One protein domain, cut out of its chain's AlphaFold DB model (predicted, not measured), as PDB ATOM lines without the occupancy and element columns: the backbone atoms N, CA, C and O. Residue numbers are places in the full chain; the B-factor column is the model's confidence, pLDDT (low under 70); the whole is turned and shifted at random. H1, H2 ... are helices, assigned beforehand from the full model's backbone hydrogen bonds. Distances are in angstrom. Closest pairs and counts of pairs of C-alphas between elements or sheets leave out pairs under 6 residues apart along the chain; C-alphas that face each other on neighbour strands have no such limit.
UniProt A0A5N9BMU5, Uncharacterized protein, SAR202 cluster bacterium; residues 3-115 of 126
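What this domain is: This is residues 3 to 115 of the 126 residues of an uncharacterized protein of SAR202 cluster bacterium (UniProt A0A5N9BMU5). Long helix H5 packs with H3 and H4 in one lobe, H6 with H2 and H1 in another; links H2 to H3 and H5 to H6 join them. The printed part has 113 residues with six named helices, in the order H1 to H6, which hold 87 of them; the class is all helix, and the whole is only just loose, close to compact: radius of gyration of the C-alphas 16.3 A, spans 43 by 40 by 21 A.

How they stand to each other: H5, residues 65 to 87, touches H3, residues 31 to 45, at a steep tilt of 40 degrees; closest C-alphas, Val 40 and Cys 75, 6.3 A. H3 forms a hairpin with H4, residues 52 to 60; closest C-alphas, Val 35 and Met 58, 6.4 A. H2, residues 14 to 26, touches H6, residues 94 to 114; closest C-alphas, Leu 15 and Ala 107, 4.1 A. H1, residues 4 to 9, touches H2; closest C-alphas, Ala 4 and Val 17, 6.1 A. O i to N i+4 pairs are within hydrogen-bond range throughout H1, H3, H4 and H6, but 6 of 9 in H2 and 18 of 19 in H5.

Where its parts are: H5 spans 32.5 A from C-alpha 65 at (225.193, 218.879, 299.047). H6 spans 30.4 A, to C-alpha 114 at (196.377, 227.162, 274.868).

The domain as a whole: No link is long, the printed part has no cut, and no printed residue is under 70.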
ATOM      1  N   HIS A   3     216.849 213.025 274.599       73.19
ATOM      2  CA  HIS A   3     216.519 213.292 276.009       73.19
ATOM      3  C   HIS A   3     215.130 213.902 276.229       73.19
ATOM      4  O   HIS A   3     214.551 213.742 277.296       73.19
ATOM      5  N   ALA A   4     214.564 214.520 275.190       74.81
ATOM      6  CA  ALA A   4     213.203 215.049 275.212       74.81
ATOM      7  C   ALA A   4     212.144 213.955 275.426       74.81
ATOM      8  O   ALA A   4     211.053 214.241 275.903       74.81
ATOM      9  N   GLU A   5     212.459 212.707 275.069       72.75
ATOM     10  CA  GLU A   5     211.551 211.581 275.276       72.75
ATOM     11  C   GLU A   5     211.416 211.213 276.753       72.75
ATOM     12  O   GLU A   5     210.324 210.869 277.188       72.75
ATOM     13  N   TYR A   6     212.485 211.353 277.540       77.00
ATOM     14  CA  TYR A   6     212.421 211.095 278.977       77.00
ATOM     15  C   TYR A   6     211.515 212.096 279.682       77.00
ATOM     16  O   TYR A   6     210.680 211.692 280.479       77.00
ATOM     17  N   LEU A   7     211.599 213.381 279.328       79.00
ATOM     18  CA  LEU A   7     210.694 214.376 279.899       79.00
ATOM     19  C   LEU A   7     209.223 214.036 279.616       79.00
ATOM     20  O   LEU A   7     208.377 214.190 280.489       79.00
ATOM     21  N   ARG A   8     208.932 213.505 278.423       78.88
ATOM     22  CA  ARG A   8     207.582 213.043 278.084       78.88
ATOM     23  C   ARG A   8     207.125 211.841 278.893       78.88
ATOM     24  O   ARG A   8     205.956 211.761 279.255       78.88
ATOM     25  N   GLN A   9     208.031 210.913 279.184       78.38
ATOM     26  CA  GLN A   9     207.737 209.765 280.047       78.38
ATOM     27  C   GLN A   9     207.432 210.196 281.487       78.38
ATOM     28  O   GLN A   9     206.579 209.587 282.126       78.38
ATOM     29  N   GLU A  10     208.052 211.280 281.951       81.38
ATOM     30  CA  GLU A  10     207.807 211.882 283.269       81.38
ATOM     31  C   GLU A  10     206.589 212.829 283.296       81.38
ATOM     32  O   GLU A  10     206.324 213.482 284.303       81.38
ATOM     33  N   GLY A  11     205.812 212.885 282.208       82.88
ATOM     34  CA  GLY A  11     204.546 213.618 282.137       82.88
ATOM     35  C   GLY A  11     204.619 214.993 281.479       82.88
ATOM     36  O   GLY A  11     203.582 215.645 281.379       82.88
ATOM     37  N   GLY A  12     205.792 215.417 281.000       83.75
ATOM     38  CA  GLY A  12     205.919 216.664 280.252       83.75
ATOM     39  C   GLY A  12     205.334 216.564 278.842       83.75
ATOM     40  O   GLY A  12     205.409 215.519 278.192       83.75
ATOM     41  N   ASP A  13     204.757 217.645 278.329       90.31
ATOM     42  CA  ASP A  13     204.197 217.659 276.974       90.31
ATOM     43  C   ASP A  13     205.180 218.170 275.905       90.31
ATOM     44  O   ASP A  13     206.292 218.624 276.183       90.31
ATOM     45  N   ASP A  14     204.795 218.047 274.630       90.38
ATOM     46  CA  ASP A  14     205.648 218.469 273.516       90.38
ATOM     47  C   ASP A  14     205.892 219.997 273.513       90.38
ATOM     48  O   ASP A  14     206.942 220.428 273.044       90.38
ATOM     49  N   LEU A  15     204.997 220.822 274.074       89.06
ATOM     50  CA  LEU A  15     205.206 222.269 274.181       89.06
ATOM     51  C   LEU A  15     206.234 222.608 275.268       89.06
ATOM     52  O   LEU A  15     207.151 223.390 275.022       89.06
ATOM     53  N   GLU A  16     206.142 221.978 276.437       88.25
ATOM     54  CA  GLU A  16     207.132 222.111 277.514       88.25
ATOM     55  C   GLU A  16     208.528 221.667 277.061       88.25
ATOM     56  O   GLU A  16     209.522 222.348 277.325       88.25
ATOM     57  N   VAL A  17     208.611 220.567 276.303       89.12
ATOM     58  CA  VAL A  17     209.855 220.116 275.660       89.12
ATOM     59  C   VAL A  17     210.451 221.214 274.780       89.12
ATOM     60  O   VAL A  17     211.663 221.443 274.815       89.12
ATOM     61  N   GLU A  18     209.630 221.872 273.961       88.25
ATOM     62  CA  GLU A  18     210.100 222.936 273.077       88.25
ATOM     63  C   GLU A  18     210.545 224.177 273.858       88.25
ATOM     64  O   GLU A  18     211.560 224.769 273.488       88.25
ATOM     65  N   HIS A  19     209.882 224.520 274.968       87.88
ATOM     66  CA  HIS A  19     210.333 225.596 275.857       87.88
ATOM     67  C   HIS A  19     211.697 225.286 276.481       87.88
ATOM     68  O   HIS A  19     212.592 226.124 276.405       87.88
ATOM     69  N   ILE A  20     211.903 224.076 277.012       87.44
ATOM     70  CA  ILE A  20     213.191 223.671 277.608       87.44
ATOM     71  C   ILE A  20     214.317 223.699 276.579       87.44
ATOM     72  O   ILE A  20     215.420 224.155 276.879       87.44
ATOM     73  N   LYS A  21     214.058 223.198 275.366       84.75
ATOM     74  CA  LYS A  21     215.047 223.195 274.279       84.75
ATOM     75  C   LYS A  21     215.458 224.604 273.857       84.75
ATOM     76  O   LYS A  21     216.598 224.791 273.447       84.75
ATOM     77  N   SER A  22     214.517 225.542 273.884       85.06
ATOM     78  CA  SER A  22     214.724 226.912 273.430       85.06
ATOM     79  C   SER A  22     215.267 227.812 274.537       85.06
ATOM     80  O   SER A  22     216.420 228.239 274.489       85.06
ATOM     81  N   ASP A  23     214.432 228.111 275.528       86.19
ATOM     82  CA  ASP A  23     214.761 228.990 276.641       86.19
ATOM     83  C   ASP A  23     213.927 228.613 277.864       86.19
ATOM     84  O   ASP A  23     212.776 229.027 278.038       86.19
ATOM     85  N   TRP A  24     214.555 227.843 278.750       88.31
ATOM     86  CA  TRP A  24     213.969 227.393 280.008       88.31
ATOM     87  C   TRP A  24     213.501 228.559 280.899       88.31
ATOM     88  O   TRP A  24     212.656 228.371 281.771       88.31
ATOM     89  N   ARG A  25     213.995 229.789 280.682       88.12
ATOM     90  CA  ARG A  25     213.617 230.970 281.477       88.12
ATOM     91  C   ARG A  25     212.166 231.391 281.296       88.12
ATOM     92  O   ARG A  25     211.667 232.108 282.165       88.12
ATOM     93  N   GLN A  26     211.533 230.982 280.196       85.69
ATOM     94  CA  GLN A  26     210.138 231.288 279.863       85.69
ATOM     95  C   GLN A  26     209.144 230.339 280.544       85.69
ATOM     96  O   GLN A  26     207.937 230.528 280.426       85.69
ATOM     97  N   MET A  27     209.639 229.320 281.245       85.62
ATOM     98  CA  MET A  27     208.807 228.355 281.948       85.62
ATOM     99  C   MET A  27     208.415 228.843 283.342       85.62
ATOM    100  O   MET A  27     209.142 229.611 283.984       85.62
ATOM    101  N   ASP A  28     207.284 228.335 283.825       87.56
ATOM    102  CA  ASP A  28     206.872 228.473 285.218       87.56
ATOM    103  C   ASP A  28     207.683 227.499 286.085       87.56
ATOM    104  O   ASP A  28     207.395 226.307 286.154       87.56
ATOM    105  N   LEU A  29     208.769 228.006 286.671       90.12
ATOM    106  CA  LEU A  29     209.715 227.238 287.478       90.12
ATOM    107  C   LEU A  29     209.676 227.719 288.921       90.12
ATOM    108  O   LEU A  29     209.644 228.925 289.190       90.12
ATOM    109  N   SER A  30     209.814 226.788 289.859       95.19
ATOM    110  CA  SER A  30     210.084 227.139 291.247       95.19
ATOM    111  C   SER A  30     211.402 227.914 291.375       95.19
ATOM    112  O   SER A  30     212.317 227.819 290.548       95.19
ATOM    113  N   GLY A  31     211.542 228.666 292.473       96.81
ATOM    114  CA  GLY A  31     212.792 229.373 292.771       96.81
ATOM    115  C   GLY A  31     214.006 228.435 292.837       96.81
ATOM    116  O   GLY A  31     215.092 228.815 292.403       96.81
ATOM    117  N   ALA A  32     213.813 227.201 293.313       97.38
ATOM    118  CA  ALA A  32     214.862 226.188 293.397       97.38
ATOM    119  C   ALA A  32     215.298 225.674 292.017       97.38
ATOM    120  O   ALA A  32     216.499 225.587 291.749       97.38
ATOM    121  N   GLU A  33     214.344 225.384 291.126       95.88
ATOM    122  CA  GLU A  33     214.616 224.933 289.754       95.88
ATOM    123  C   GLU A  33     215.313 226.014 288.932       95.88
ATOM    124  O   GLU A  33     216.290 225.730 288.242       95.88
ATOM    125  N   ARG A  34     214.873 227.272 289.057       96.38
ATOM    126  CA  ARG A  34     215.527 228.402 288.389       96.38
ATOM    127  C   ARG A  34     216.987 228.542 288.821       96.38
ATOM    128  O   ARG A  34     217.859 228.656 287.967       96.38
ATOM    129  N   VAL A  35     217.275 228.484 290.124       98.12
ATOM    130  CA  VAL A  35     218.660 228.551 290.633       98.12
ATOM    131  C   VAL A  35     219.507 227.385 290.112       98.12
ATOM    132  O   VAL A  35     220.656 227.600 289.725       98.12
ATOM    133  N   MET A  36     218.934 226.179 290.045       98.12
ATOM    134  CA  MET A  36     219.597 225.001 289.482       98.12
ATOM    135  C   MET A  36     219.950 225.192 288.002       98.12
ATOM    136  O   MET A  36     221.109 225.000 287.628       98.12
ATOM    137  N   LEU A  37     218.999 225.624 287.171       96.69
ATOM    138  CA  LEU A  37     219.220 225.792 285.731       96.69
ATOM    139  C   LEU A  37     220.215 226.915 285.419       96.69
ATOM    140  O   LEU A  37     221.077 226.737 284.559       96.69
ATOM    141  N   GLU A  38     220.175 228.027 286.161       96.88
ATOM    142  CA  GLU A  38     221.168 229.103 286.030       96.88
ATOM    143  C   GLU A  38     222.586 228.611 286.330       96.88
ATOM    144  O   GLU A  38     223.541 228.968 285.631       96.88
ATOM    145  N   TRP A  39     222.742 227.775 287.359       98.25
ATOM    146  CA  TRP A  39     224.043 227.211 287.692       98.25
ATOM    147  C   TRP A  39     224.512 226.181 286.656       98.25
ATOM    148  O   TRP A  39     225.672 226.229 286.244       98.25
ATOM    149  N   VAL A  40     223.630 225.297 286.177       97.69
ATOM    150  CA  VAL A  40     223.937 224.310 285.121       97.69
ATOM    151  C   VAL A  40     224.347 224.991 283.812       97.69
ATOM    152  O   VAL A  40     225.291 224.550 283.149       97.69
ATOM    153  N   GLU A  41     223.698 226.095 283.449       96.00
ATOM    154  CA  GLU A  41     224.074 226.902 282.288       96.00
ATOM    155  C   GLU A  41     225.460 227.534 282.465       96.00
ATOM    156  O   GLU A  41     226.320 227.388 281.593       96.00
ATOM    157  N   LYS A  42     225.732 228.151 283.624       97.62
ATOM    158  CA  LYS A  42     227.065 228.685 283.950       97.62
ATOM    159  C   LYS A  42     228.140 227.596 283.910       97.62
ATOM    160  O   LYS A  42     229.224 227.836 283.379       97.62
ATOM    161  N   LEU A  43     227.847 226.410 284.443       97.50
ATOM    162  CA  LEU A  43     228.755 225.263 284.456       97.50
ATOM    163  C   LEU A  43     229.019 224.721 283.042       97.50
ATOM    164  O   LEU A  43     230.118 224.253 282.761       97.50
ATOM    165  N   THR A  44     228.041 224.827 282.143       96.69
ATOM    166  CA  THR A  44     228.168 224.430 280.734       96.69
ATOM    167  C   THR A  44     228.992 225.433 279.921       96.69
ATOM    168  O   THR A  44     229.850 225.028 279.136       96.69
ATOM    169  N   LEU A  45     228.762 226.737 280.114       95.88
ATOM    170  CA  LEU A  45     229.373 227.799 279.307       95.88
ATOM    171  C   LEU A  45     230.732 228.267 279.845       95.88
ATOM    172  O   LEU A  45     231.662 228.513 279.081       95.88
ATOM    173  N   THR A  46     230.853 228.401 281.165       97.38
ATOM    174  CA  THR A  46     232.005 229.020 281.842       97.38
ATOM    175  C   THR A  46     232.393 228.265 283.123       97.38
ATOM    176  O   THR A  46     232.439 228.867 284.201       97.38
ATOM    177  N   PRO A  47     232.707 226.956 283.055       97.00
ATOM    178  CA  PRO A  47     232.983 226.143 284.246       97.00
ATOM    179  C   PRO A  47     234.133 226.685 285.106       97.00
ATOM    180  O   PRO A  47     234.096 226.564 286.327       97.00
ATOM    181  N   SER A  48     235.132 227.338 284.502       97.69
ATOM    182  CA  SER A  48     236.258 227.963 285.214       97.69
ATOM    183  C   SER A  48     235.865 229.159 286.088       97.69
ATOM    184  O   SER A  48     236.655 229.577 286.930       97.69
ATOM    185  N   SER A  49     234.669 229.720 285.889       97.88
ATOM    186  CA  SER A  49     234.127 230.835 286.677       97.88
ATOM    187  C   SER A  49     233.201 230.371 287.808       97.88
ATOM    188  O   SER A  49     232.651 231.204 288.534       97.88
ATOM    189  N   CYS A  50     232.979 229.060 287.948       97.81
ATOM    190  CA  CYS A  50     232.206 228.489 289.047       97.81
ATOM    191  C   CYS A  50     233.031 228.438 290.341       97.81
ATOM    192  O   CYS A  50     234.243 228.225 290.312       97.81
ATOM    193  N   GLY A  51     232.373 228.602 291.487       97.12
ATOM    194  CA  GLY A  51     233.026 228.544 292.793       97.12
ATOM    195  C   GLY A  51     232.054 228.374 293.958       97.12
ATOM    196  O   GLY A  51     230.866 228.116 293.773       97.12
ATOM    197  N   GLN A  52     232.564 228.547 295.181       98.19
ATOM    198  CA  GLN A  52     231.806 228.305 296.416       98.19
ATOM    199  C   GLN A  52     230.510 229.128 296.507       98.19
ATOM    200  O   GLN A  52     229.498 228.616 296.973       98.19
ATOM    201  N   ALA A  53     230.509 230.361 295.993       98.44
ATOM    202  CA  ALA A  53     229.325 231.219 295.986       98.44
ATOM    203  C   ALA A  53     228.145 230.618 295.196       98.44
ATOM    204  O   ALA A  53     226.993 230.834 295.565       98.44
ATOM    205  N   ASP A  54     228.413 229.842 294.139       98.38
ATOM    206  CA  ASP A  54     227.355 229.161 293.389       98.38
ATOM    207  C   ASP A  54     226.748 228.019 294.216       98.38
ATOM    208  O   ASP A  54     225.529 227.880 294.293       98.38
ATOM    209  N   VAL A  55     227.592 227.244 294.906       98.31
ATOM    210  CA  VAL A  55     227.159 226.155 295.798       98.31
ATOM    211  C   VAL A  55     226.342 226.703 296.969       98.31
ATOM    212  O   VAL A  55     225.298 226.151 297.311       98.31
ATOM    213  N   ASP A  56     226.764 227.819 297.559       98.62
ATOM    214  CA  ASP A  56     226.027 228.454 298.652       98.62
ATOM    215  C   ASP A  56     224.669 228.992 298.182       98.62
ATOM    216  O   ASP A  56     223.676 228.909 298.912       98.62
ATOM    217  N   ARG A  57     224.584 229.470 296.935       98.50
ATOM    218  CA  ARG A  57     223.317 229.870 296.313       98.50
ATOM    219  C   ARG A  57     222.383 228.676 296.104       98.50
ATOM    220  O   ARG A  57     221.201 228.788 296.421       98.50
ATOM    221  N   MET A  58     222.903 227.538 295.640       98.56
ATOM    222  CA  MET A  58     222.139 226.289 295.513       98.56
ATOM    223  C   MET A  58     221.581 225.835 296.868       98.56
ATOM    224  O   MET A  58     220.386 225.567 296.987       98.56
ATOM    225  N   ARG A  59     222.418 225.839 297.913       98.50
ATOM    226  CA  ARG A  59     222.005 225.521 299.292       98.50
ATOM    227  C   ARG A  59     220.924 226.463 299.808       98.50
ATOM    228  O   ARG A  59     219.940 226.017 300.386       98.50
ATOM    229  N   SER A  60     221.078 227.764 299.561       98.50
ATOM    230  CA  SER A  60     220.083 228.777 299.944       98.50
ATOM    231  C   SER A  60     218.737 228.572 299.244       98.50
ATOM    232  O   SER A  60     217.705 228.973 299.774       98.50
ATOM    233  N   ALA A  61     218.739 227.931 298.073       98.25
ATOM    234  CA  ALA A  61     217.537 227.570 297.332       98.25
ATOM    235  C   ALA A  61     216.916 226.230 297.780       98.25
ATOM    236  O   ALA A  61     215.877 225.841 297.254       98.25
ATOM    237  N   GLY A  62     217.519 225.543 298.759       98.31
ATOM    238  CA  GLY A  62     216.998 224.310 299.357       98.31
ATOM    239  C   GLY A  62     217.662 223.018 298.876       98.31
ATOM    240  O   GLY A  62     217.287 221.950 299.353       98.31
ATOM    241  N   TRP A  63     218.650 223.090 297.980       98.38
ATOM    242  CA  TRP A  63     219.374 221.910 297.504       98.38
ATOM    243  C   TRP A  63     220.394 221.422 298.536       98.38
ATOM    244  O   TRP A  63     221.167 222.208 299.088       98.38
ATOM    245  N   THR A  64     220.433 220.115 298.782       98.69
ATOM    246  CA  THR A  64     221.451 219.511 299.648       98.69
ATOM    247  C   THR A  64     222.786 219.369 298.915       98.69
ATOM    248  O   THR A  64     222.844 219.387 297.688       98.69
ATOM    249  N   ASP A  65     223.877 219.149 299.653       98.50
ATOM    250  CA  ASP A  65     225.193 218.879 299.047       98.50
ATOM    251  C   ASP A  65     225.177 217.666 298.109       98.50
ATOM    252  O   ASP A  65     225.896 217.642 297.110       98.50
ATOM    253  N   ARG A  66     224.334 216.671 298.414       98.44
ATOM    254  CA  ARG A  66     224.125 215.516 297.544       98.44
ATOM    255  C   ARG A  66     223.452 215.928 296.238       98.44
ATOM    256  O   ARG A  66     223.957 215.568 295.183       98.44
ATOM    257  N   ASP A  67     222.384 216.719 296.306       98.50
ATOM    258  CA  ASP A  67     221.682 217.182 295.103       98.50
ATOM    259  C   ASP A  67     222.604 218.032 294.223       98.50
ATOM    260  O   ASP A  67     222.650 217.857 293.011       98.50
ATOM    261  N   VAL A  68     223.401 218.916 294.833       98.56
ATOM    262  CA  VAL A  68     224.388 219.747 294.125       98.56
ATOM    263  C   VAL A  68     225.419 218.882 293.393       98.56
ATOM    264  O   VAL A  68     225.759 219.174 292.243       98.56
ATOM    265  N   LEU A  69     225.905 217.810 294.029       98.25
ATOM    266  CA  LEU A  69     226.807 216.852 293.391       98.25
ATOM    267  C   LEU A  69     226.123 216.123 292.227       98.25
ATOM    268  O   LEU A  69     226.703 216.053 291.143       98.25
ATOM    269  N   ASP A  70     224.904 215.627 292.430       98.50
ATOM    270  CA  ASP A  70     224.147 214.891 291.415       98.50
ATOM    271  C   ASP A  70     223.868 215.788 290.187       98.50
ATOM    272  O   ASP A  70     224.123 215.394 289.046       98.50
ATOM    273  N   ILE A  71     223.463 217.045 290.406       98.44
ATOM    274  CA  ILE A  71     223.261 218.060 289.357       98.44
ATOM    275  C   ILE A  71     224.559 218.307 288.573       98.44
ATOM    276  O   ILE A  71     224.555 218.302 287.336       98.44
ATOM    277  N   ALA A  72     225.687 218.487 289.267       98.31
ATOM    278  CA  ALA A  72     226.982 218.698 288.622       98.31
ATOM    279  C   ALA A  72     227.416 217.483 287.785       98.31
ATOM    280  O   ALA A  72     227.925 217.649 286.674       98.31
ATOM    281  N   GLN A  73     227.189 216.266 288.285       98.25
ATOM    282  CA  GLN A  73     227.508 215.026 287.579       98.25
ATOM    283  C   GLN A  73     226.676 214.861 286.307       98.25
ATOM    284  O   GLN A  73     227.236 214.554 285.252       98.25
ATOM    285  N   VAL A  74     225.366 215.115 286.375       97.19
ATOM    286  CA  VAL A  74     224.478 215.079 285.205       97.19
ATOM    287  C   VAL A  74     224.925 216.109 284.165       97.19
ATOM    288  O   VAL A  74     225.110 215.764 282.995       97.19
ATOM    289  N   CYS A  75     225.189 217.349 284.589       97.38
ATOM    290  CA  CYS A  75     225.691 218.405 283.709       97.38
ATOM    291  C   CYS A  75     227.012 218.008 283.028       97.38
ATOM    292  O   CYS A  75     227.151 218.133 281.806       97.38
ATOM    293  N   ALA A  76     227.976 217.483 283.791       97.75
ATOM    294  CA  ALA A  76     229.270 217.049 283.270       97.75
ATOM    295  C   ALA A  76     229.140 215.877 282.283       97.75
ATOM    296  O   ALA A  76     229.767 215.888 281.220       97.75
ATOM    297  N   TYR A  77     228.293 214.895 282.595       96.81
ATOM    298  CA  TYR A  77     228.032 213.746 281.731       96.81
ATOM    299  C   TYR A  77     227.473 214.169 280.369       96.81
ATOM    300  O   TYR A  77     227.971 213.724 279.329       96.81
ATOM    301  N   PHE A  78     226.485 215.070 280.350       94.44
ATOM    302  CA  PHE A  78     225.938 215.589 279.097       94.44
ATOM    303  C   PHE A  78     226.967 216.402 278.316       94.44
ATOM    304  O   PHE A  78     227.123 216.172 277.119       94.44
ATOM    305  N   ASN A  79     227.733 217.261 278.992       96.06
ATOM    306  CA  ASN A  79     228.808 218.030 278.368       96.06
ATOM    307  C   ASN A  79     229.876 217.138 277.710       96.06
ATOM    308  O   ASN A  79     230.339 217.448 276.610       96.06
ATOM    309  N   MET A  80     230.254 216.025 278.341       96.75
ATOM    310  CA  MET A  80     231.158 215.039 277.742       96.75
ATOM    311  C   MET A  80     230.517 214.367 276.521       96.75
ATOM    312  O   MET A  80     231.136 214.292 275.460       96.75
ATOM    313  N   ARG A  81     229.277 213.883 276.652       94.06
ATOM    314  CA  ARG A  81     228.609 213.117 275.592       94.06
ATOM    315  C   ARG A  81     228.383 213.913 274.319       94.06
ATOM    316  O   ARG A  81     228.692 213.387 273.256       94.06
ATOM    317  N   VAL A  82     227.878 215.145 274.412       90.88
ATOM    318  CA  VAL A  82     227.626 215.969 273.215       90.88
ATOM    319  C   VAL A  82     228.923 216.244 272.456       90.88
ATOM    320  O   VAL A  82     228.953 216.133 271.242       90.88
ATOM    321  N   ARG A  83     230.046 216.444 273.162       94.44
ATOM    322  CA  ARG A  83     231.367 216.618 272.533       94.44
ATOM    323  C   ARG A  83     231.857 215.366 271.810       94.44
ATOM    324  O   ARG A  83     232.515 215.493 270.786       94.44
ATOM    325  N   ILE A  84     231.559 214.177 272.331       94.81
ATOM    326  CA  ILE A  84     231.918 212.915 271.669       94.81
ATOM    327  C   ILE A  84     231.029 212.688 270.446       94.81
ATOM    328  O   ILE A  84     231.541 212.409 269.371       94.81
ATOM    329  N   VAL A  85     229.709 212.802 270.610       91.88
ATOM    330  CA  VAL A  85     228.734 212.553 269.537       91.88
ATOM    331  C   VAL A  85     228.936 213.545 268.394       91.88
ATOM    332  O   VAL A  85     229.185 213.124 267.266       91.88
ATOM    333  N   ASP A  86     228.922 214.841 268.697       89.38
ATOM    334  CA  ASP A  86     229.018 215.890 267.682       89.38
ATOM    335  C   ASP A  86     230.449 216.001 267.141       89.38
ATOM    336  O   ASP A  86     230.653 216.161 265.940       89.38
ATOM    337  N   GLY A  87     231.461 215.848 268.004       93.12
ATOM    338  CA  GLY A  87     232.869 215.920 267.604       93.12
ATOM    339  C   GLY A  87     233.322 214.769 266.703       93.12
ATOM    340  O   GLY A  87     234.285 214.929 265.958       93.12
ATOM    341  N   LEU A  88     232.629 213.627 266.747       95.88
ATOM    342  CA  LEU A  88     232.850 212.499 265.837       95.88
ATOM    343  C   LEU A  88     231.869 212.476 264.655       95.88
ATOM    344  O   LEU A  88     231.998 211.604 263.798       95.88
ATOM    345  N   GLY A  89     230.904 213.401 264.595       92.12
ATOM    346  CA  GLY A  89     229.901 213.453 263.531       92.12
ATOM    347  C   GLY A  89     228.948 212.255 263.525       92.12
ATOM    348  O   GLY A  89     228.575 211.779 262.456       92.12
ATOM    349  N   LEU A  90     228.590 211.725 264.699       90.69
ATOM    350  CA  LEU A  90     227.640 210.617 264.788       90.69
ATOM    351  C   LEU A  90     226.226 211.100 264.441       90.69
ATOM    352  O   LEU A  90     225.714 212.040 265.048       90.69
ATOM    353  N   GLU A  91     225.581 210.421 263.496       86.81
ATOM    354  CA  GLU A  91     224.202 210.709 263.110       86.81
ATOM    355  C   GLU A  91     223.202 209.984 264.019       86.81
ATOM    356  O   GLU A  91     223.472 208.911 264.563       86.81
ATOM    357  N   VAL A  92     222.032 210.597 264.195       85.00
ATOM    358  CA  VAL A  92     220.886 209.970 264.862       85.00
ATOM    359  C   VAL A  92     220.097 209.135 263.860       85.00
ATOM    360  O   VAL A  92     220.028 209.477 262.681       85.00
ATOM    361  N   ASP A  93     219.448 208.076 264.335       88.00
ATOM    362  CA  ASP A  93     218.617 207.240 263.471       88.00
ATOM    363  C   ASP A  93     217.412 208.025 262.922       88.00
ATOM    364  O   ASP A  93     216.857 208.916 263.576       88.00
ATOM    365  N   GLU A  94     216.926 207.622 261.745       90.62
ATOM    366  CA  GLU A  94     215.805 208.267 261.047       90.62
ATOM    367  C   GLU A  94     214.548 208.407 261.924       90.62
ATOM    368  O   GLU A  94     213.896 209.454 261.935       90.62
ATOM    369  N   TRP A  95     214.230 207.392 262.732       87.56
ATOM    370  CA  TRP A  95     213.061 207.423 263.614       87.56
ATOM    371  C   TRP A  95     213.144 208.542 264.666       87.56
ATOM    372  O   TRP A  95     212.116 209.108 265.043       87.56
ATOM    373  N   GLN A  96     214.351 208.902 265.119       85.12
ATOM    374  CA  GLN A  96     214.558 209.985 266.083       85.12
ATOM    375  C   GLN A  96     214.269 211.342 265.440       85.12
ATOM    376  O   GLN A  96     213.674 212.211 266.078       85.12
ATOM    377  N   ILE A  97     214.641 211.501 264.166       86.12
ATOM    378  CA  ILE A  97     214.355 212.698 263.366       86.12
ATOM    379  C   ILE A  97     212.846 212.826 263.148       86.12
ATOM    380  O   ILE A  97     212.272 213.886 263.404       86.12
ATOM    381  N   VAL A  98     212.186 211.744 262.722       90.00
ATOM    382  CA  VAL A  98     210.728 211.710 262.520       90.00
ATOM    383  C   VAL A  98     209.996 212.051 263.819       90.00
ATOM    384  O   VAL A  98     209.112 212.909 263.825       90.00
ATOM    385  N   ARG A  99     210.398 211.449 264.945       86.81
ATOM    386  CA  ARG A  99     209.787 211.713 266.255       86.81
ATOM    387  C   ARG A  99     209.974 213.158 266.713       86.81
ATOM    388  O   ARG A  99     209.048 213.724 267.298       86.81
ATOM    389  N   ALA A 100     211.145 213.746 266.470       85.56
ATOM    390  CA  ALA A 100     211.424 215.133 266.828       85.56
ATOM    391  C   ALA A 100     210.574 216.122 266.019       85.56
ATOM    392  O   ALA A 100     210.041 217.061 266.607       85.56
ATOM    393  N   LYS A 101     210.389 215.879 264.713       87.50
ATOM    394  CA  LYS A 101     209.494 216.681 263.860       87.50
ATOM    395  C   LYS A 101     208.045 216.603 264.330       87.50
ATOM    396  O   LYS A 101     207.436 217.639 264.571       87.50
ATOM    397  N   ALA A 102     207.540 215.391 264.565       90.88
ATOM    398  CA  ALA A 102     206.188 215.193 265.088       90.88
ATOM    399  C   ALA A 102     205.983 215.892 266.445       90.88
ATOM    400  O   ALA A 102     204.933 216.474 266.693       90.88
ATOM    401  N   GLY A 103     207.002 215.878 267.315       89.25
ATOM    402  CA  GLY A 103     206.966 216.620 268.578       89.25
ATOM    403  C   GLY A 103     206.840 218.132 268.374       89.25
ATOM    404  O   GLY A 103     205.989 218.760 268.991       89.25
ATOM    405  N   ALA A 104     207.621 218.716 267.462       88.31
ATOM    406  CA  ALA A 104     207.538 220.146 267.159       88.31
ATOM    407  C   ALA A 104     206.176 220.553 266.556       88.31
ATOM    408  O   ALA A 104     205.631 221.599 266.907       88.31
ATOM    409  N   GLU A 105     205.596 219.719 265.689       92.31
ATOM    410  CA  GLU A 105     204.254 219.937 265.128       92.31
ATOM    411  C   GLU A 105     203.169 219.897 266.217       92.31
ATOM    412  O   GLU A 105     202.299 220.771 266.273       92.31
ATOM    413  N   ASN A 106     203.249 218.923 267.128       93.19
ATOM    414  CA  ASN A 106     202.341 218.828 268.269       93.19
ATOM    415  C   ASN A 106     202.475 220.028 269.212       93.19
ATOM    416  O   ASN A 106     201.462 220.547 269.676       93.19
ATOM    417  N   ALA A 107     203.700 220.493 269.470       91.62
ATOM    418  CA  ALA A 107     203.950 221.681 270.279       91.62
ATOM    419  C   ALA A 107     203.258 222.920 269.693       91.62
ATOM    420  O   ALA A 107     202.558 223.628 270.414       91.62
ATOM    421  N   ALA A 108     203.366 223.138 268.377       91.69
ATOM    422  CA  ALA A 108     202.700 224.252 267.697       91.69
ATOM    423  C   ALA A 108     201.169 224.179 267.812       91.69
ATOM    424  O   ALA A 108     200.500 225.195 268.023       91.69
ATOM    425  N   LYS A 109     200.605 222.970 267.725       94.06
ATOM    426  CA  LYS A 109     199.175 222.749 267.949       94.06
ATOM    427  C   LYS A 109     198.772 223.080 269.392       94.06
ATOM    428  O   LYS A 109     197.824 223.837 269.585       94.06
ATOM    429  N   LEU A 110     199.506 222.575 270.385       93.62
ATOM    430  CA  LEU A 110     199.256 222.853 271.804       93.62
ATOM    431  C   LEU A 110     199.361 224.349 272.125       93.62
ATOM    432  O   LEU A 110     198.527 224.870 272.861       93.62
ATOM    433  N   ALA A 111     200.343 225.047 271.548       92.06
ATOM    434  CA  ALA A 111     200.504 226.491 271.701       92.06
ATOM    435  C   ALA A 111     199.264 227.247 271.196       92.06
ATOM    436  O   ALA A 111     198.689 228.063 271.919       92.06
ATOM    437  N   SER A 112     198.777 226.892 270.000       93.75
ATOM    438  CA  SER A 112     197.547 227.458 269.440       93.75
ATOM    439  C   SER A 112     196.308 227.149 270.285       93.75
ATOM    440  O   SER A 112     195.455 228.019 270.438       93.75
ATOM    441  N   GLU A 113     196.178 225.930 270.812       94.94
ATOM    442  CA  GLU A 113     195.036 225.519 271.643       94.94
ATOM    443  C   GLU A 113     195.021 226.231 273.002       94.94
ATOM    444  O   GLU A 113     193.955 226.564 273.519       94.94
ATOM    445  N   ARG A 114     196.203 226.488 273.572       93.31
ATOM    446  CA  ARG A 114     196.377 227.162 274.868       93.31
ATOM    447  C   ARG A 114     196.439 228.685 274.758       93.31
ATOM    448  O   ARG A 114     196.410 229.356 275.785       93.31
ATOM    449  N   GLY A 115     196.522 229.231 273.544       92.25
ATOM    450  CA  GLY A 115     196.662 230.670 273.311       92.25
ATOM    451  C   GLY A 115     197.990 231.237 273.818       92.25
ATOM    452  O   GLY A 115     198.033 232.391 274.239       92.25
TER     453      GLY A 115